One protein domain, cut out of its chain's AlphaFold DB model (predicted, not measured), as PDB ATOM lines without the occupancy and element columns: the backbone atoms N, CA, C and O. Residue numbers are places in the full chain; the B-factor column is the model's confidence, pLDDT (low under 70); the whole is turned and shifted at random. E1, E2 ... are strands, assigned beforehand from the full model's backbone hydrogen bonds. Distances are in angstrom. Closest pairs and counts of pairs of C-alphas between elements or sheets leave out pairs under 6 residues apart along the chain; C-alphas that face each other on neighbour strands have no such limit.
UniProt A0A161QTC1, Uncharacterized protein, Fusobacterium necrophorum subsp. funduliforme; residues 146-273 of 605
ATOM      1  N   LYS A 146     177.782 177.148 119.219       90.25
ATOM      2  CA  LYS A 146     177.954 178.457 119.839       90.25
ATOM      3  C   LYS A 146     177.102 179.508 119.126       90.25
ATOM      4  O   LYS A 146     176.938 179.475 117.906       90.25
ATOM      5  N   ASP A 147     176.567 180.441 119.916       87.94
ATOM      6  CA  ASP A 147     175.677 181.517 119.471       87.94
ATOM      7  C   ASP A 147     174.504 180.992 118.622       87.94
ATOM      8  O   ASP A 147     174.175 181.571 117.579       87.94
ATOM      9  N   LYS A 148     173.940 179.852 119.064       88.38
ATOM     10  CA  LYS A 148     172.833 179.144 118.417       88.38
ATOM     11  C   LYS A 148     171.601 180.041 118.356       88.38
ATOM     12  O   LYS A 148     171.112 180.497 119.387       88.38
ATOM     13  N   GLU A 149     171.068 180.204 117.154       88.69
ATOM     14  CA  GLU A 149     169.771 180.830 116.919       88.69
ATOM     15  C   GLU A 149     168.694 179.753 116.775       88.69
ATOM     16  O   GLU A 149     168.913 178.714 116.143       88.69
ATOM     17  N   GLN A 150     167.519 180.001 117.354       87.56
ATOM     18  CA  GLN A 150     166.379 179.094 117.237       87.56
ATOM     19  C   GLN A 150     165.769 179.187 115.836       87.56
ATOM     20  O   GLN A 150     165.437 180.277 115.364       87.56
ATOM     21  N   ILE A 151     165.560 178.044 115.185       89.50
ATOM     22  CA  ILE A 151     164.929 177.979 113.867       89.50
ATOM     23  C   ILE A 151     163.480 177.539 114.043       89.50
ATOM     24  O   ILE A 151     163.204 176.463 114.564       89.50
ATOM     25  N   LYS A 152     162.535 178.349 113.562       91.75
ATOM     26  CA  LYS A 152     161.117 177.973 113.500       91.75
ATOM     27  C   LYS A 152     160.631 177.930 112.064       91.75
ATOM     28  O   LYS A 152     160.920 178.841 111.286       91.75
ATOM     29  N   ILE A 153     159.899 176.871 111.734       91.31
ATOM     30  CA  ILE A 153     159.317 176.639 110.414       91.31
ATOM     31  C   ILE A 153     157.823 176.391 110.582       91.31
ATOM     32  O   ILE A 153     157.421 175.413 111.213       91.31
ATOM     33  N   ASP A 154     157.007 177.244 109.973       92.00
ATOM     34  CA  ASP A 154     155.585 176.970 109.787       92.00
ATOM     35  C   ASP A 154     155.395 176.159 108.515       92.00
ATOM     36  O   ASP A 154     155.884 176.537 107.452       92.00
ATOM     37  N   VAL A 155     154.685 175.043 108.619       92.31
ATOM     38  CA  VAL A 155     154.468 174.125 107.503       92.31
ATOM     39  C   VAL A 155     153.021 174.229 107.070       92.31
ATOM     40  O   VAL A 155     152.112 173.958 107.851       92.31
ATOM     41  N   TYR A 156     152.805 174.595 105.814       92.31
ATOM     42  CA  TYR A 156     151.492 174.794 105.222       92.31
ATOM     43  C   TYR A 156     151.217 173.741 104.161       92.31
ATOM     44  O   TYR A 156     152.122 173.321 103.441       92.31
ATOM     45  N   LYS A 157     149.947 173.360 104.025       92.88
ATOM     46  CA  LYS A 157     149.457 172.530 102.927       92.88
ATOM     47  C   LYS A 157     148.299 173.213 102.224       92.88
ATOM     48  O   LYS A 157     147.406 173.770 102.866       92.88
ATOM     49  N   THR A 158     148.307 173.131 100.905       92.50
ATOM     50  CA  THR A 158     147.191 173.549 100.069       92.50
ATOM     51  C   THR A 158     146.265 172.366  99.813       92.50
ATOM     52  O   THR A 158     146.711 171.225  99.653       92.50
ATOM     53  N   TYR A 159     144.962 172.617  99.796       91.88
ATOM     54  CA  TYR A 159     143.979 171.608  99.416       91.88
ATOM     55  C   TYR A 159     142.796 172.226  98.683       91.88
ATOM     56  O   TYR A 159     142.422 173.379  98.923       91.88
ATOM     57  N   LYS A 160     142.201 171.451  97.781       91.62
ATOM     58  CA  LYS A 160     141.021 171.852  97.017       91.62
ATOM     59  C   LYS A 160     139.731 171.622  97.816       91.62
ATOM     60  O   LYS A 160     139.487 170.530  98.321       91.62
ATOM     61  N   VAL A 161     138.879 172.646  97.900       86.31
ATOM     62  CA  VAL A 161     137.519 172.582  98.464       86.31
ATOM     63  C   VAL A 161     136.544 173.112  97.416       86.31
ATOM     64  O   VAL A 161     136.463 174.317  97.183       86.31
ATOM     65  N   GLY A 162     135.813 172.214  96.752       86.06
ATOM     66  CA  GLY A 162     135.024 172.581  95.572       86.06
ATOM     67  C   GLY A 162     135.938 173.016  94.424       86.06
ATOM     68  O   GLY A 162     136.816 172.254  94.021       86.06
ATOM     69  N   GLU A 163     135.759 174.233  93.909       83.75
ATOM     70  CA  GLU A 163     136.636 174.825  92.883       83.75
ATOM     71  C   GLU A 163     137.749 175.720  93.460       83.75
ATOM     72  O   GLU A 163     138.661 176.108  92.733       83.75
ATOM     73  N   GLU A 164     137.733 176.008  94.767       87.12
ATOM     74  CA  GLU A 164     138.712 176.888  95.408       87.12
ATOM     75  C   GLU A 164     139.872 176.116  96.046       87.12
ATOM     76  O   GLU A 164     139.683 175.073  96.675       87.12
ATOM     77  N   ILE A 165     141.083 176.667  95.948       88.81
ATOM     78  CA  ILE A 165     142.245 176.197  96.710       88.81
ATOM     79  C   ILE A 165     142.312 176.965  98.030       88.81
ATOM     80  O   ILE A 165     142.290 178.195  98.045       88.81
ATOM     81  N   ARG A 166     142.430 176.241  99.142       89.75
ATOM     82  CA  ARG A 166     142.644 176.806 100.478       89.75
ATOM     83  C   ARG A 166     144.031 176.448 100.987       89.75
ATOM     84  O   ARG A 166     144.592 175.423 100.607       89.75
ATOM     85  N   VAL A 167     144.571 177.296 101.857       90.69
ATOM     86  CA  VAL A 167     145.846 177.082 102.553       90.69
ATOM     87  C   VAL A 167     145.534 176.811 104.020       90.69
ATOM     88  O   VAL A 167     144.696 177.489 104.614       90.69
ATOM     89  N   SER A 168     146.173 175.816 104.627       91.00
ATOM     90  CA  SER A 168     146.100 175.617 106.077       91.00
ATOM     91  C   SER A 168     147.460 175.301 106.667       91.00
ATOM     92  O   SER A 168     148.263 174.587 106.067       91.00
ATOM     93  N   LEU A 169     147.700 175.852 107.856       91.25
ATOM     94  CA  LEU A 169     148.863 175.551 108.676       91.25
ATOM     95  C   LEU A 169     148.715 174.127 109.221       91.25
ATOM     96  O   LEU A 169     147.759 173.830 109.934       91.25
ATOM     97  N   LEU A 170     149.653 173.250 108.877       90.25
ATOM     98  CA  LEU A 170     149.752 171.908 109.448       90.25
ATOM     99  C   LEU A 170     150.377 171.940 110.843       90.25
ATOM    100  O   LEU A 170     150.011 171.140 111.699       90.25
ATOM    101  N   GLY A 171     151.322 172.853 111.070       89.94
ATOM    102  CA  GLY A 171     151.948 173.052 112.371       89.94
ATOM    103  C   GLY A 171     153.182 173.943 112.302       89.94
ATOM    104  O   GLY A 171     153.742 174.177 111.230       89.94
ATOM    105  N   THR A 172     153.606 174.408 113.472       91.06
ATOM    106  CA  THR A 172     154.852 175.148 113.678       91.06
ATOM    107  C   THR A 172     155.864 174.227 114.337       91.06
ATOM    108  O   THR A 172     155.614 173.693 115.417       91.06
ATOM    109  N   TYR A 173     157.020 174.065 113.706       89.94
ATOM    110  CA  TYR A 173     158.098 173.215 114.193       89.94
ATOM    111  C   TYR A 173     159.274 174.080 114.631       89.94
ATOM    112  O   TYR A 173     159.672 175.002 113.922       89.94
ATOM    113  N   THR A 174     159.832 173.778 115.800       88.81
ATOM    114  CA  THR A 174     161.010 174.457 116.355       88.81
ATOM    115  C   THR A 174     162.189 173.494 116.319       88.81
ATOM    116  O   THR A 174     162.039 172.367 116.779       88.81
ATOM    117  N   ASP A 175     163.310 173.928 115.741       87.81
ATOM    118  CA  ASP A 175     164.502 173.123 115.440       87.81
ATOM    119  C   ASP A 175     164.142 171.732 114.854       87.81
ATOM    120  O   ASP A 175     164.532 170.697 115.395       87.81
ATOM    121  N   PRO A 176     163.334 171.655 113.770       89.38
ATOM    122  CA  PRO A 176     162.873 170.372 113.245       89.38
ATOM    123  C   PRO A 176     164.016 169.490 112.743       89.38
ATOM    124  O   PRO A 176     165.003 169.960 112.170       89.38
ATOM    125  N   LYS A 177     163.825 168.173 112.839       90.75
ATOM    126  CA  LYS A 177     164.646 167.220 112.090       90.75
ATOM    127  C   LYS A 177     164.277 167.270 110.615       90.75
ATOM    128  O   LYS A 177     163.136 166.991 110.243       90.75
ATOM    129  N   LEU A 178     165.256 167.597 109.783       91.75
ATOM    130  CA  LEU A 178     165.129 167.576 108.335       91.75
ATOM    131  C   LEU A 178     165.892 166.392 107.751       91.75
ATOM    132  O   LEU A 178     166.883 165.917 108.309       91.75
ATOM    133  N   LYS A 179     165.430 165.937 106.595       90.44
ATOM    134  CA  LYS A 179     166.084 164.945 105.750       90.44
ATOM    135  C   LYS A 179     166.210 165.524 104.355       90.44
ATOM    136  O   LYS A 179     165.266 166.116 103.838       90.44
ATOM    137  N   SER A 180     167.374 165.341 103.759       87.31
ATOM    138  CA  SER A 180     167.655 165.695 102.378       87.31
ATOM    139  C   SER A 180     167.894 164.421 101.580       87.31
ATOM    140  O   SER A 180     168.817 163.661 101.873       87.31
ATOM    141  N   ASN A 181     167.006 164.173 100.623       81.19
ATOM    142  CA  ASN A 181     167.086 163.089  99.647       81.19
ATOM    143  C   ASN A 181     166.424 163.594  98.356       81.19
ATOM    144  O   ASN A 181     165.244 163.331  98.112       81.19
ATOM    145  N   ASP A 182     167.136 164.451  97.620       80.25
ATOM    146  CA  ASP A 182     166.618 165.204  96.463       80.25
ATOM    147  C   ASP A 182     165.418 166.118  96.800       80.25
ATOM    148  O   ASP A 182     164.362 166.130  96.150       80.25
ATOM    149  N   GLY A 183     165.565 166.883  97.881       85.56
ATOM    150  CA  GLY A 183     164.577 167.850  98.360       85.56
ATOM    151  C   GLY A 183     164.672 168.052  99.865       85.56
ATOM    152  O   GLY A 183     165.567 167.517 100.511       85.56
ATOM    153  N   ILE A 184     163.739 168.810 100.431       91.38
ATOM    154  CA  ILE A 184     163.674 169.068 101.872       91.38
ATOM    155  C   ILE A 184     162.503 168.273 102.439       91.38
ATOM    156  O   ILE A 184     161.372 168.460 102.002       91.38
ATOM    157  N   TYR A 185     162.752 167.399 103.407       91.00
ATOM    158  CA  TYR A 185     161.716 166.585 104.037       91.00
ATOM    159  C   TYR A 185     161.722 166.793 105.547       91.00
ATOM    160  O   TYR A 185     162.787 166.882 106.160       91.00
ATOM    161  N   LEU A 186     160.541 166.835 106.156       88.38
ATOM    162  CA  LEU A 186     160.398 166.730 107.608       88.38
ATOM    163  C   LEU A 186     160.585 165.266 108.005       88.38
ATOM    164  O   LEU A 186     159.826 164.406 107.565       88.38
ATOM    165  N   PHE A 187     161.599 164.979 108.822       78.62
ATOM    166  CA  PHE A 187     162.053 163.609 109.083       78.62
ATOM    167  C   PHE A 187     160.957 162.723 109.691       78.62
ATOM    168  O   PHE A 187     160.778 161.590 109.267       78.62
ATOM    169  N   GLU A 188     160.203 163.231 110.665       73.06
ATOM    170  CA  GLU A 188     159.227 162.423 111.416       73.06
ATOM    171  C   GLU A 188     157.955 162.104 110.623       73.06
ATOM    172  O   GLU A 188     157.249 161.151 110.940       73.06
ATOM    173  N   THR A 189     157.658 162.892 109.590       78.31
ATOM    174  CA  THR A 189     156.423 162.775 108.808       78.31
ATOM    175  C   THR A 189     156.672 162.354 107.361       78.31
ATOM    176  O   THR A 189     155.714 162.110 106.632       78.31
ATOM    177  N   GLU A 190     157.943 162.300 106.933       79.75
ATOM    178  CA  GLU A 190     158.398 162.136 105.539       79.75
ATOM    179  C   GLU A 190     157.696 163.106 104.559       79.75
ATOM    180  O   GLU A 190     157.639 162.889 103.348       79.75
ATOM    181  N   ILE A 191     157.167 164.223 105.076       85.81
ATOM    182  CA  ILE A 191     156.510 165.255 104.281       85.81
ATOM    183  C   ILE A 191     157.576 166.024 103.507       85.81
ATOM    184  O   ILE A 191     158.451 166.654 104.107       85.81
ATOM    185  N   LYS A 192     157.460 166.027 102.176       91.50
ATOM    186  CA  LYS A 192     158.290 166.850 101.295       91.50
ATOM    187  C   LYS A 192     157.839 168.307 101.349       91.50
ATOM    188  O   LYS A 192     156.717 168.623 100.969       91.50
ATOM    189  N   LEU A 193     158.731 169.193 101.768       92.38
ATOM    190  CA  LEU A 193     158.597 170.630 101.579       92.38
ATOM    191  C   LEU A 193     159.067 170.953 100.156       92.38
ATOM    192  O   LEU A 193     160.265 170.976  99.880       92.38
ATOM    193  N   GLU A 194     158.127 171.187  99.239       92.38
ATOM    194  CA  GLU A 194     158.455 171.583  97.860       92.38
ATOM    195  C   GLU A 194     159.112 172.970  97.814       92.38
ATOM    196  O   GLU A 194     159.865 173.270  96.888       92.38
ATOM    197  N   ARG A 195     158.824 173.818  98.810       92.31
ATOM    198  CA  ARG A 195     159.384 175.165  98.956       92.31
ATOM    199  C   ARG A 195     159.684 175.454 100.423       92.31
ATOM    200  O   ARG A 195     158.867 175.136 101.286       92.31
ATOM    201  N   LEU A 196     160.817 176.093 100.701       93.50
ATOM    202  CA  LEU A 196     161.156 176.653 102.011       93.50
ATOM    203  C   LEU A 196     161.410 178.159 101.875       93.50
ATOM    204  O   LEU A 196     162.472 178.569 101.411       93.50
ATOM    205  N   TYR A 197     160.427 178.976 102.245       92.44
ATOM    206  CA  TYR A 197     160.474 180.435 102.133       92.44
ATOM    207  C   TYR A 197     161.336 181.069 103.233       92.44
ATOM    208  O   TYR A 197     161.286 180.649 104.390       92.44
ATOM    209  N   LYS A 198     162.093 182.118 102.879       90.62
ATOM    210  CA  LYS A 198     163.015 182.822 103.794       90.62
ATOM    211  C   LYS A 198     162.337 183.723 104.829       90.62
ATOM    212  O   LYS A 198     162.943 184.027 105.853       90.62
ATOM    213  N   GLN A 199     161.143 184.222 104.532       82.62
ATOM    214  CA  GLN A 199     160.485 185.253 105.334       82.62
ATOM    215  C   GLN A 199     159.108 184.805 105.784       82.62
ATOM    216  O   GLN A 199     158.352 184.242 104.996       82.62
ATOM    217  N   TYR A 200     158.789 185.135 107.031       75.00
ATOM    218  CA  TYR A 200     157.502 184.863 107.638       75.00
ATOM    219  C   TYR A 200     156.490 185.972 107.379       75.00
ATOM    220  O   TYR A 200     156.777 187.149 107.603       75.00
ATOM    221  N   LYS A 201     155.279 185.581 106.970       75.56
ATOM    222  CA  LYS A 201     154.098 186.447 106.925       75.56
ATOM    223  C   LYS A 201     153.128 186.014 108.015       75.56
ATOM    224  O   LYS A 201     152.904 184.824 108.201       75.56
ATOM    225  N   THR A 202     152.488 186.978 108.672       70.00
ATOM    226  CA  THR A 202     151.483 186.748 109.726       70.00
ATOM    227  C   THR A 202     150.272 185.929 109.266       70.00
ATOM    228  O   THR A 202     149.589 185.338 110.092       70.00
ATOM    229  N   SER A 203     149.981 185.900 107.963       75.75
ATOM    230  CA  SER A 203     148.987 185.008 107.357       75.75
ATOM    231  C   SER A 203     149.381 184.704 105.913       75.75
ATOM    232  O   SER A 203     149.849 185.600 105.209       75.75
ATOM    233  N   VAL A 204     149.218 183.449 105.488       82.31
ATOM    234  CA  VAL A 204     149.504 182.989 104.121       82.31
ATOM    235  C   VAL A 204     148.220 182.448 103.503       82.31
ATOM    236  O   VAL A 204     147.585 181.549 104.055       82.31
ATOM    237  N   THR A 205     147.840 182.995 102.354       84.94
ATOM    238  CA  THR A 205     146.663 182.601 101.574       84.94
ATOM    239  C   THR A 205     147.075 182.087 100.195       84.94
ATOM    240  O   THR A 205     148.245 182.141  99.821       84.94
ATOM    241  N   LYS A 206     146.119 181.565  99.411       84.06
ATOM    242  CA  LYS A 206     146.402 181.086  98.044       84.06
ATOM    243  C   LYS A 206     146.949 182.197  97.139       84.06
ATOM    244  O   LYS A 206     147.740 181.910  96.248       84.06
ATOM    245  N   ASP A 207     146.557 183.444  97.401       85.12
ATOM    246  CA  ASP A 207     146.909 184.612  96.593       85.12
ATOM    247  C   ASP A 207     148.321 185.123  96.914       85.12
ATOM    248  O   ASP A 207     148.792 186.062  96.287       85.12
ATOM    249  N   ASP A 208     149.011 184.491  97.868       83.31
ATOM    250  CA  ASP A 208     150.404 184.760  98.220       83.31
ATOM    251  C   ASP A 208     151.373 183.740  97.590       83.31
ATOM    252  O   ASP A 208     152.551 183.716  97.927       83.31
ATOM    253  N   ILE A 209     150.907 182.826  96.734       85.62
ATOM    254  CA  ILE A 209     151.723 181.688  96.289       85.62
ATOM    255  C   ILE A 209     151.670 181.582  94.769       85.62
ATOM    256  O   ILE A 209     150.622 181.300  94.188       85.62
ATOM    257  N   PHE A 210     152.817 181.752  94.107       86.00
ATOM    258  CA  PHE A 210     152.898 181.523  92.666       86.00
ATOM    259  C   PHE A 210     152.674 180.039  92.328       86.00
ATOM    260  O   PHE A 210     153.262 179.163  92.965       86.00
ATOM    261  N   ASP A 211     151.878 179.756  91.292       87.38
ATOM    262  CA  ASP A 211     151.602 178.395  90.797       87.38
ATOM    263  C   ASP A 211     151.091 177.442  91.898       87.38
ATOM    264  O   ASP A 211     151.649 176.375  92.169       87.38
ATOM    265  N   VAL A 212     150.059 177.887  92.620       87.38
ATOM    266  CA  VAL A 212     149.435 177.108  93.690       87.38
ATOM    267  C   VAL A 212     148.641 175.929  93.106       87.38
ATOM    268  O   VAL A 212     147.755 176.104  92.272       87.38
ATOM    269  N   LYS A 213     148.941 174.710  93.565       90.69
ATOM    270  CA  LYS A 213     148.271 173.458  93.161       90.69
ATOM    271  C   LYS A 213     147.706 172.732  94.376       90.69
ATOM    272  O   LYS A 213     148.137 172.996  95.495       90.69
ATOM    273  N   ASP A 214     146.758 171.824  94.167       90.31
ATOM    274  CA  ASP A 214     146.245 170.945  95.226       90.31
ATOM    275  C   ASP A 214     147.366 170.040  95.770       90.31
ATOM    276  O   ASP A 214     148.135 169.468  94.998       90.31
ATOM    277  N   GLY A 215     147.489 169.937  97.096       88.38
ATOM    278  CA  GLY A 215     148.480 169.091  97.761       88.38
ATOM    279  C   GLY A 215     149.897 169.664  97.882       88.38
ATOM    280  O   GLY A 215     150.748 168.975  98.445       88.38
ATOM    281  N   LEU A 216     150.160 170.894  97.424       91.25
ATOM    282  CA  LEU A 216     151.446 171.574  97.624       91.25
ATOM    283  C   LEU A 216     151.714 171.749  99.123       91.25
ATOM    284  O   LEU A 216     150.901 172.328  99.848       91.25
ATOM    285  N   VAL A 217     152.883 171.294  99.574       93.12
ATOM    286  CA  VAL A 217     153.359 171.506 100.944       93.12
ATOM    287  C   VAL A 217     154.614 172.364 100.926       93.12
ATOM    288  O   VAL A 217     155.559 172.094 100.183       93.12
ATOM    289  N   PHE A 218     154.632 173.406 101.751       92.56
ATOM    290  CA  PHE A 218     155.752 174.335 101.842       92.56
ATOM    291  C   PHE A 218     155.996 174.779 103.284       92.56
ATOM    292  O   PHE A 218     155.083 174.814 104.109       92.56
ATOM    293  N   GLY A 219     157.251 175.099 103.585       92.19
ATOM    294  CA  GLY A 219     157.687 175.652 104.860       92.19
ATOM    295  C   GLY A 219     157.957 177.150 104.755       92.19
ATOM    296  O   GLY A 219     158.408 177.634 103.717       92.19
ATOM    297  N   VAL A 220     157.732 177.882 105.840       91.94
ATOM    298  CA  VAL A 220     158.051 179.307 105.960       91.94
ATOM    299  C   VAL A 220     158.885 179.526 107.218       91.94
ATOM    300  O   VAL A 220     158.432 179.238 108.326       91.94
ATOM    301  N   LEU A 221     160.112 180.025 107.051       91.19
ATOM    302  CA  LEU A 221     161.009 180.339 108.163       91.19
ATOM    303  C   LEU A 221     160.533 181.592 108.901       91.19
ATOM    304  O   LEU A 221     160.299 182.620 108.272       91.19
ATOM    305  N   HIS A 222     160.486 181.529 110.236       89.06
ATOM    306  CA  HIS A 222     160.230 182.697 111.103       89.06
ATOM    307  C   HIS A 222     161.326 183.767 110.978       89.06
ATOM    308  O   HIS A 222     161.086 184.940 111.245       89.06
ATOM    309  N   GLY A 223     162.508 183.368 110.509       83.75
ATOM    310  CA  GLY A 223     163.587 184.251 110.093       83.75
ATOM    311  C   GLY A 223     164.659 183.473 109.332       83.75
ATOM    312  O   GLY A 223     165.025 182.361 109.717       83.75
ATOM    313  N   PHE A 224     165.158 184.051 108.239       87.50
ATOM    314  CA  PHE A 224     166.319 183.530 107.524       87.50
ATOM    315  C   PHE A 224     167.587 184.218 108.020       87.50
ATOM    316  O   PHE A 224     167.727 185.439 107.917       87.50
ATOM    317  N   PHE A 225     168.528 183.426 108.517       88.12
ATOM    318  CA  PHE A 225     169.816 183.916 108.970       88.12
ATOM    319  C   PHE A 225     170.817 183.842 107.822       88.12
ATOM    320  O   PHE A 225     171.090 182.776 107.270       88.12
ATOM    321  N   GLN A 226     171.374 184.989 107.440       84.06
ATOM    322  CA  GLN A 226     172.438 185.007 106.445       84.06
ATOM    323  C   GLN A 226     173.710 184.395 107.033       84.06
ATOM    324  O   GLN A 226     174.138 184.756 108.131       84.06
ATOM    325  N   LYS A 227     174.328 183.482 106.275       82.75
ATOM    326  CA  LYS A 227     175.640 182.918 106.602       82.75
ATOM    327  C   LYS A 227     176.649 184.059 106.734       82.75
ATOM    328  O   LYS A 227     176.779 184.884 105.832       82.75
ATOM    329  N   ASN A 228     177.381 184.077 107.837       78.12
ATOM    330  CA  ASN A 228     178.590 184.880 107.986       78.12
ATOM    331  C   ASN A 228     179.759 183.917 108.227       78.12
ATOM    332  O   ASN A 228     179.524 182.744 108.492       78.12
ATOM    333  N   GLY A 229     181.011 184.363 108.087       74.38
ATOM    334  CA  GLY A 229     182.173 183.460 107.998       74.38
ATOM    335  C   GLY A 229     182.270 182.340 109.053       74.38
ATOM    336  O   GLY A 229     182.886 181.323 108.765       74.38
ATOM    337  N   GLN A 230     181.646 182.496 110.230       81.75
ATOM    338  CA  GLN A 230     181.621 181.489 111.301       81.75
ATOM    339  C   GLN A 230     180.239 180.859 111.560       81.75
ATOM    340  O   GLN A 230     180.184 179.700 111.970       81.75
ATOM    341  N   LYS A 231     179.124 181.571 111.326       91.44
ATOM    342  CA  LYS A 231     177.766 181.045 111.549       91.44
ATOM    343  C   LYS A 231     177.139 180.521 110.264       91.44
ATOM    344  O   LYS A 231     177.076 181.225 109.254       91.44
ATOM    345  N   GLN A 232     176.600 179.311 110.325       93.19
ATOM    346  CA  GLN A 232     175.971 178.652 109.182       93.19
ATOM    347  C   GLN A 232     174.836 177.725 109.610       93.19
ATOM    348  O   GLN A 232     174.690 177.411 110.791       93.19
ATOM    349  N   TYR A 233     174.041 177.287 108.633       92.56
ATOM    350  CA  TYR A 233     173.052 176.240 108.844       92.56
ATOM    351  C   TYR A 233     173.737 174.876 108.965       92.56
ATOM    352  O   TYR A 233     174.666 174.549 108.222       92.56
ATOM    353  N   LEU A 234     173.253 174.081 109.908       92.12
ATOM    354  CA  LEU A 234     173.778 172.772 110.265       92.12
ATOM    355  C   LEU A 234     172.625 171.764 110.269       92.12
ATOM    356  O   LEU A 234     171.529 172.091 110.726       92.12
ATOM    357  N   LEU A 235     172.880 170.539 109.806       90.56
ATOM    358  CA  LEU A 235     172.033 169.373 110.072       90.56
ATOM    359  C   LEU A 235     172.846 168.355 110.864       90.56
ATOM    360  O   LEU A 235     173.800 167.768 110.345       90.56
ATOM    361  N   GLY A 236     172.493 168.172 112.139       86.94
ATOM    362  CA  GLY A 236     173.360 167.462 113.081       86.94
ATOM    363  C   GLY A 236     174.719 168.162 113.190       86.94
ATOM    364  O   GLY A 236     174.774 169.354 113.475       86.94
ATOM    365  N   ASN A 237     175.806 167.439 112.907       90.44
ATOM    366  CA  ASN A 237     177.172 167.983 112.910       90.44
ATOM    367  C   ASN A 237     177.642 168.477 111.531       90.44
ATOM    368  O   ASN A 237     178.818 168.784 111.361       90.44
ATOM    369  N   ILE A 238     176.778 168.484 110.514       91.00
ATOM    370  CA  ILE A 238     177.207 168.721 109.134       91.00
ATOM    371  C   ILE A 238     176.764 170.116 108.679       91.00
ATOM    372  O   ILE A 238     175.562 170.386 108.632       91.00
ATOM    373  N   PRO A 239     177.707 170.976 108.255       90.69
ATOM    374  CA  PRO A 239     177.389 172.213 107.557       90.69
ATOM    375  C   PRO A 239     176.638 171.974 106.254       90.69
ATOM    376  O   PRO A 239     177.066 171.158 105.419       90.69
ATOM    377  N   ILE A 240     175.553 172.727 106.076       91.56
ATOM    378  CA  ILE A 240     174.707 172.694 104.887       91.56
ATOM    379  C   ILE A 240     174.526 174.070 104.259       91.56
ATOM    380  O   ILE A 240     174.631 175.108 104.909       91.56
ATOM    381  N   GLU A 241     174.175 174.047 102.979       90.44
ATOM    382  CA  GLU A 241     173.686 175.208 102.250       90.44
ATOM    383  C   GLU A 241     172.340 174.847 101.633       90.44
ATOM    384  O   GLU A 241     172.160 173.738 101.123       90.44
ATOM    385  N   PHE A 242     171.382 175.764 101.700       91.31
ATOM    386  CA  PHE A 242     170.139 175.602 100.961       91.31
ATOM    387  C   PHE A 242     170.378 175.892  99.479       91.31
ATOM    388  O   PHE A 242     171.132 176.798  99.128       91.31
ATOM    389  N   THR A 243     169.742 175.115  98.607       91.75
ATOM    390  CA  THR A 243     169.961 175.150  97.158       91.75
ATOM    391  C   THR A 243     168.664 175.397  96.391       91.75
ATOM    392  O   THR A 243     167.558 175.344  96.941       91.75
ATOM    393  N   GLY A 244     168.811 175.707  95.100       90.50
ATOM    394  CA  GLY A 244     167.682 175.970  94.210       90.50
ATOM    395  C   GLY A 244     166.909 177.234  94.583       90.50
ATOM    396  O   GLY A 244     165.683 177.248  94.484       90.50
ATOM    397  N   GLU A 245     167.619 178.268  95.052       92.38
ATOM    398  CA  GLU A 245     167.007 179.548  95.404       92.38
ATOM    399  C   GLU A 245     166.275 180.151  94.201       92.38
ATOM    400  O   GLU A 245     166.862 180.373  93.143       92.38
ATOM    401  N   THR A 246     164.983 180.421  94.379       91.44
ATOM    402  CA  THR A 246     164.104 181.018  93.370       91.44
ATOM    403  C   THR A 246     163.230 182.083  94.026       91.44
ATOM    404  O   THR A 246     162.941 182.008  95.219       91.44
ATOM    405  N   GLN A 247     162.799 183.087  93.262       89.75
ATOM    406  CA  GLN A 247     161.879 184.117  93.743       89.75
ATOM    407  C   GLN A 247     160.426 183.750  93.423       89.75
ATOM    408  O   GLN A 247     160.101 183.393  92.288       89.75
ATOM    409  N   ASP A 248     159.539 183.854  94.413       86.81
ATOM    410  CA  ASP A 248     158.101 183.742  94.185       86.81
ATOM    411  C   ASP A 248     157.591 184.994  93.466       86.81
ATOM    412  O   ASP A 248     157.796 186.115  93.926       86.81
ATOM    413  N   LYS A 249     156.942 184.815  92.311       86.38
ATOM    414  CA  LYS A 249     156.501 185.935  91.464       86.38
ATOM    415  C   LYS A 249     155.304 186.698  92.032       86.38
ATOM    416  O   LYS A 249     155.015 187.784  91.540       86.38
ATOM    417  N   VAL A 250     154.600 186.129  93.007       85.06
ATOM    418  CA  VAL A 250     153.406 186.726  93.613       85.06
ATOM    419  C   VAL A 250     153.773 187.369  94.943       85.06
ATOM    420  O   VAL A 250     153.574 188.566  95.125       85.06
ATOM    421  N   TYR A 251     154.381 186.603  95.850       77.12
ATOM    422  CA  TYR A 251     154.751 187.099  97.178       77.12
ATOM    423  C   TYR A 251     156.096 187.837  97.211       77.12
ATOM    424  O   TYR A 251     156.392 188.549  98.168       77.12
ATOM    425  N   GLY A 252     156.927 187.699  96.175       79.75
ATOM    426  CA  GLY A 252     158.201 188.412  96.037       79.75
ATOM    427  C   GLY A 252     159.334 187.889  96.926       79.75
ATOM    428  O   GLY A 252     160.492 188.231  96.683       79.75
ATOM    429  N   SER A 253     159.032 187.049  97.921       84.44
ATOM    430  CA  SER A 253     160.011 186.385  98.790       84.44
ATOM    431  C   SER A 253     160.736 185.257  98.054       84.44
ATOM    432  O   SER A 253     160.138 184.559  97.228       84.44
ATOM    433  N   SER A 254     162.022 185.053  98.352       90.94
ATOM    434  CA  SER A 254     162.753 183.900  97.827       90.94
ATOM    435  C   SER A 254     162.560 182.655  98.691       90.94
ATOM    436  O   SER A 254     162.350 182.720  99.908       90.94
ATOM    437  N   TYR A 255     162.606 181.504  98.033       92.38
ATOM    438  CA  TYR A 255     162.481 180.192  98.646       92.38
ATOM    439  C   TYR A 255     163.530 179.234  98.096       92.38
ATOM    440  O   TYR A 255     164.054 179.417  96.997       92.38
ATOM    441  N   PHE A 256     163.815 178.197  98.872       94.06
ATOM    442  CA  PHE A 256     164.704 177.105  98.496       94.06
ATOM    443  C   PHE A 256     163.914 175.850  98.143       94.06
ATOM    444  O   PHE A 256     162.805 175.650  98.645       94.06
ATOM    445  N   THR A 257     164.503 174.995  97.311       92.44
ATOM    446  CA  THR A 257     163.908 173.712  96.892       92.44
ATOM    447  C   THR A 257     164.733 172.501  97.331       92.44
ATOM    448  O   THR A 257     164.254 171.369  97.251       92.44
ATOM    449  N   GLY A 258     165.950 172.715  97.846       91.44
ATOM    450  CA  GLY A 258     166.839 171.637  98.266       91.44
ATOM    451  C   GLY A 258     167.880 172.043  99.305       91.44
ATOM    452  O   GLY A 258     167.945 173.189  99.758       91.44
ATOM    453  N   ILE A 259     168.698 171.062  99.679       91.50
ATOM    454  CA  ILE A 259     169.859 171.180 100.565       91.50
ATOM    455  C   ILE A 259     171.066 170.585  99.829       91.50
ATOM    456  O   ILE A 259     170.931 169.609  99.098       91.50
ATOM    457  N   SER A 260     172.254 171.161 100.015       87.88
ATOM    458  CA  SER A 260     173.471 170.835  99.255       87.88
ATOM    459  C   SER A 260     174.018 169.415  99.445       87.88
ATOM    460  O   SER A 260     174.903 169.001  98.700       87.88
ATOM    461  N   LYS A 261     173.525 168.663 100.435       88.69
ATOM    462  CA  LYS A 261     173.982 167.310 100.782       88.69
ATOM    463  C   LYS A 261     172.793 166.401 101.084       88.69
ATOM    464  O   LYS A 261     171.801 166.868 101.641       88.69
ATOM    465  N   ASN A 262     172.925 165.108 100.790       89.50
ATOM    466  CA  ASN A 262     171.947 164.082 101.164       89.50
ATOM    467  C   ASN A 262     172.235 163.565 102.575       89.50
ATOM    468  O   ASN A 262     173.060 162.674 102.766       89.50
ATOM    469  N   ILE A 263     171.602 164.182 103.568       90.31
ATOM    470  CA  ILE A 263     171.834 163.933 104.994       90.31
ATOM    471  C   ILE A 263     170.548 164.149 105.793       90.31
ATOM    472  O   ILE A 263     169.604 164.776 105.316       90.31
ATOM    473  N   SER A 264     170.520 163.672 107.034       88.88
ATOM    474  CA  SER A 264     169.431 163.931 107.975       88.88
ATOM    475  C   SER A 264     169.963 164.407 109.315       88.88
ATOM    476  O   SER A 264     170.997 163.928 109.774       88.88
ATOM    477  N   GLY A 265     169.229 165.296 109.972       88.50
ATOM    478  CA  GLY A 265     169.577 165.776 111.300       88.50
ATOM    479  C   GLY A 265     168.644 166.875 111.777       88.50
ATOM    480  O   GLY A 265     167.826 167.392 111.019       88.50
ATOM    481  N   GLU A 266     168.766 167.224 113.049       89.31
ATOM    482  CA  GLU A 266     168.127 168.417 113.605       89.31
ATOM    483  C   GLU A 266     168.751 169.669 112.983       89.31
ATOM    484  O   GLU A 266     169.983 169.764 112.905       89.31
ATOM    485  N   ILE A 267     167.915 170.599 112.514       91.00
ATOM    486  CA  ILE A 267     168.390 171.857 111.944       91.00
ATOM    487  C   ILE A 267     168.792 172.843 113.040       91.00
ATOM    488  O   ILE A 267     168.075 173.043 114.014       91.00
ATOM    489  N   SER A 268     169.938 173.494 112.857       91.75
ATOM    490  CA  SER A 268     170.380 174.601 113.710       91.75
ATOM    491  C   SER A 268     171.145 175.652 112.913       91.75
ATOM    492  O   SER A 268     171.571 175.398 111.784       91.75
ATOM    493  N   PHE A 269     171.289 176.849 113.482       92.06
ATOM    494  CA  PHE A 269     172.111 177.919 112.924       92.06
ATOM    495  C   PHE A 269     173.059 178.453 113.996       92.06
ATOM    496  O   PHE A 269     172.612 178.836 115.075       92.06
ATOM    497  N   GLY A 270     174.358 178.484 113.707       93.00
ATOM    498  CA  GLY A 270     175.378 178.979 114.633       93.00
ATOM    499  C   GLY A 270     176.787 178.530 114.254       93.00
ATOM    500  O   GLY A 270     177.025 178.098 113.124       93.00
ATOM    501  N   GLU A 271     177.721 178.658 115.193       92.88
ATOM    502  CA  GLU A 271     179.114 178.225 115.038       92.88
ATOM    503  C   GLU A 271     179.293 176.823 115.650       92.88
ATOM    504  O   GLU A 271     179.224 176.657 116.869       92.88
ATOM    505  N   LEU A 272     179.523 175.808 114.815       92.00
ATOM    506  CA  LEU A 272     179.784 174.435 115.265       92.00
ATOM    507  C   LEU A 272     181.158 174.348 115.945       92.00
ATOM    508  O   LEU A 272     182.155 174.808 115.387       92.00
ATOM    509  N   LYS A 273     181.223 173.740 117.130       93.06
ATOM    510  CA  LYS A 273     182.476 173.522 117.867       93.06
ATOM    511  C   LYS A 273     182.820 172.040 117.904       93.06
ATOM    512  O   LYS A 273     182.231 171.281 118.664       93.06
TER     513      LYS A 273
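Overview. This is residues 146 to 273 of the 605 residues of an uncharacterized protein of Fusobacterium necrophorum subsp. funduliforme (UniProt A0A161QTC1). Two strongly twisted sheets run into each other and wrap round a shared core as a rough, only partly closed barrel, and the far part of the long hairpin E2 and E3 makes one end of its length. E12, sharply bent, joins E1, E4 and E9 toward the other end, where the small hairpin E9 and E10 also lies. The printed part has 128 residues, with no named helix and twelve named strands, E1 to E12 in that order along the chain; the class is all strand, though 62 residues, under half, are in named strands. One sheet is branched, with antiparallel pairs; the other is mixed, in the order E3, E2, E8, E7, E11. The whole is compact, with a radius of gyration of the C-alphas of 14.6 A, yet elongated, spanning 52 by 27 by 23 A.

Arrangement. Start with the branched sheet at E12, residues 264 to 272, which has three neighbours in staggered pairing and bends by 96 degrees at residue 269. E4, residues 177 to 180, is its antiparallel neighbour, with N 178 and O 265 at 2.9 A. E1, residues 146 to 149, lies on the same side of E12 as E4 and is antiparallel to E12, with N 146 and O 271 at 2.8 A. On the other side look for E9, residues 232 to 235, antiparallel to E12, with N 234 and O 268 at 2.8 A. E10, residues 238 to 240, forms a hairpin with E9, with N 235 and O 238 at 2.9 A. Back at E4, go on to E5, residues 184 to 186, and E6, residues 191 to 193: these three make a meander, each strand the antiparallel neighbour of the one before, with N 179 and O 185 at 2.8 A and N 193 and O 184 at 2.8 A. E6 runs on into E7, residues 195 to 197, at 56 degrees, and so you reach the second sheet. There E8, residues 217 to 221, is parallel to E7 at 22 degrees, with N 219 and O 195 at 2.8 A. The closest C-alphas of E6 and E8, those of Leu 193 and Phe 218, are 4.7 A apart. E11, residues 254 to 256, is an edge strand antiparallel to E7, with N 196 and O 256 at 2.9 A. On the other side of the sheet's order, E2, residues 152 to 161, is antiparallel to E8, with N 156 and O 218 at 2.9 A. E3, residues 164 to 174, is the other edge strand and forms a hairpin with E2 at 158 degrees, with N 159 and O 166 at 2.9 A. E1 runs on into E2 at 27 degrees, while E3 and E12 are apart.

Along the chain. Find C-alpha 146 at (177.954, 178.457, 119.839), where E1 begins; it is 9.0 A long. E2 begins at C-alpha 152, (161.117, 177.973, 113.500), and runs 28.5 A; E3 returns over 30.7 A. E4 is 10.3 A long, E8 13.7 A and E9 10.1 A, while E5, E6, E7, E10 and E11 have three residues each. E12 measures 16.5 A and ends at C-alpha 272, (179.784, 174.435, 115.265).

Size, cuts and confidence. The C-alphas farthest apart, those of Gly 162 and Lys 273, are 52.4 A apart, and those of Lys 146 and Lys 273 are 7.0 A apart. The printed part has no cut. The links from E7 to E8, residues 198 to 216, and from E10 to E11, residues 241 to 253, are long. In the second, residues 246 to 247 pair antiparallel with residues 254 to 255 of E11. The mean pLDDT of the printed part is 88.2, and no printed residue is under 70.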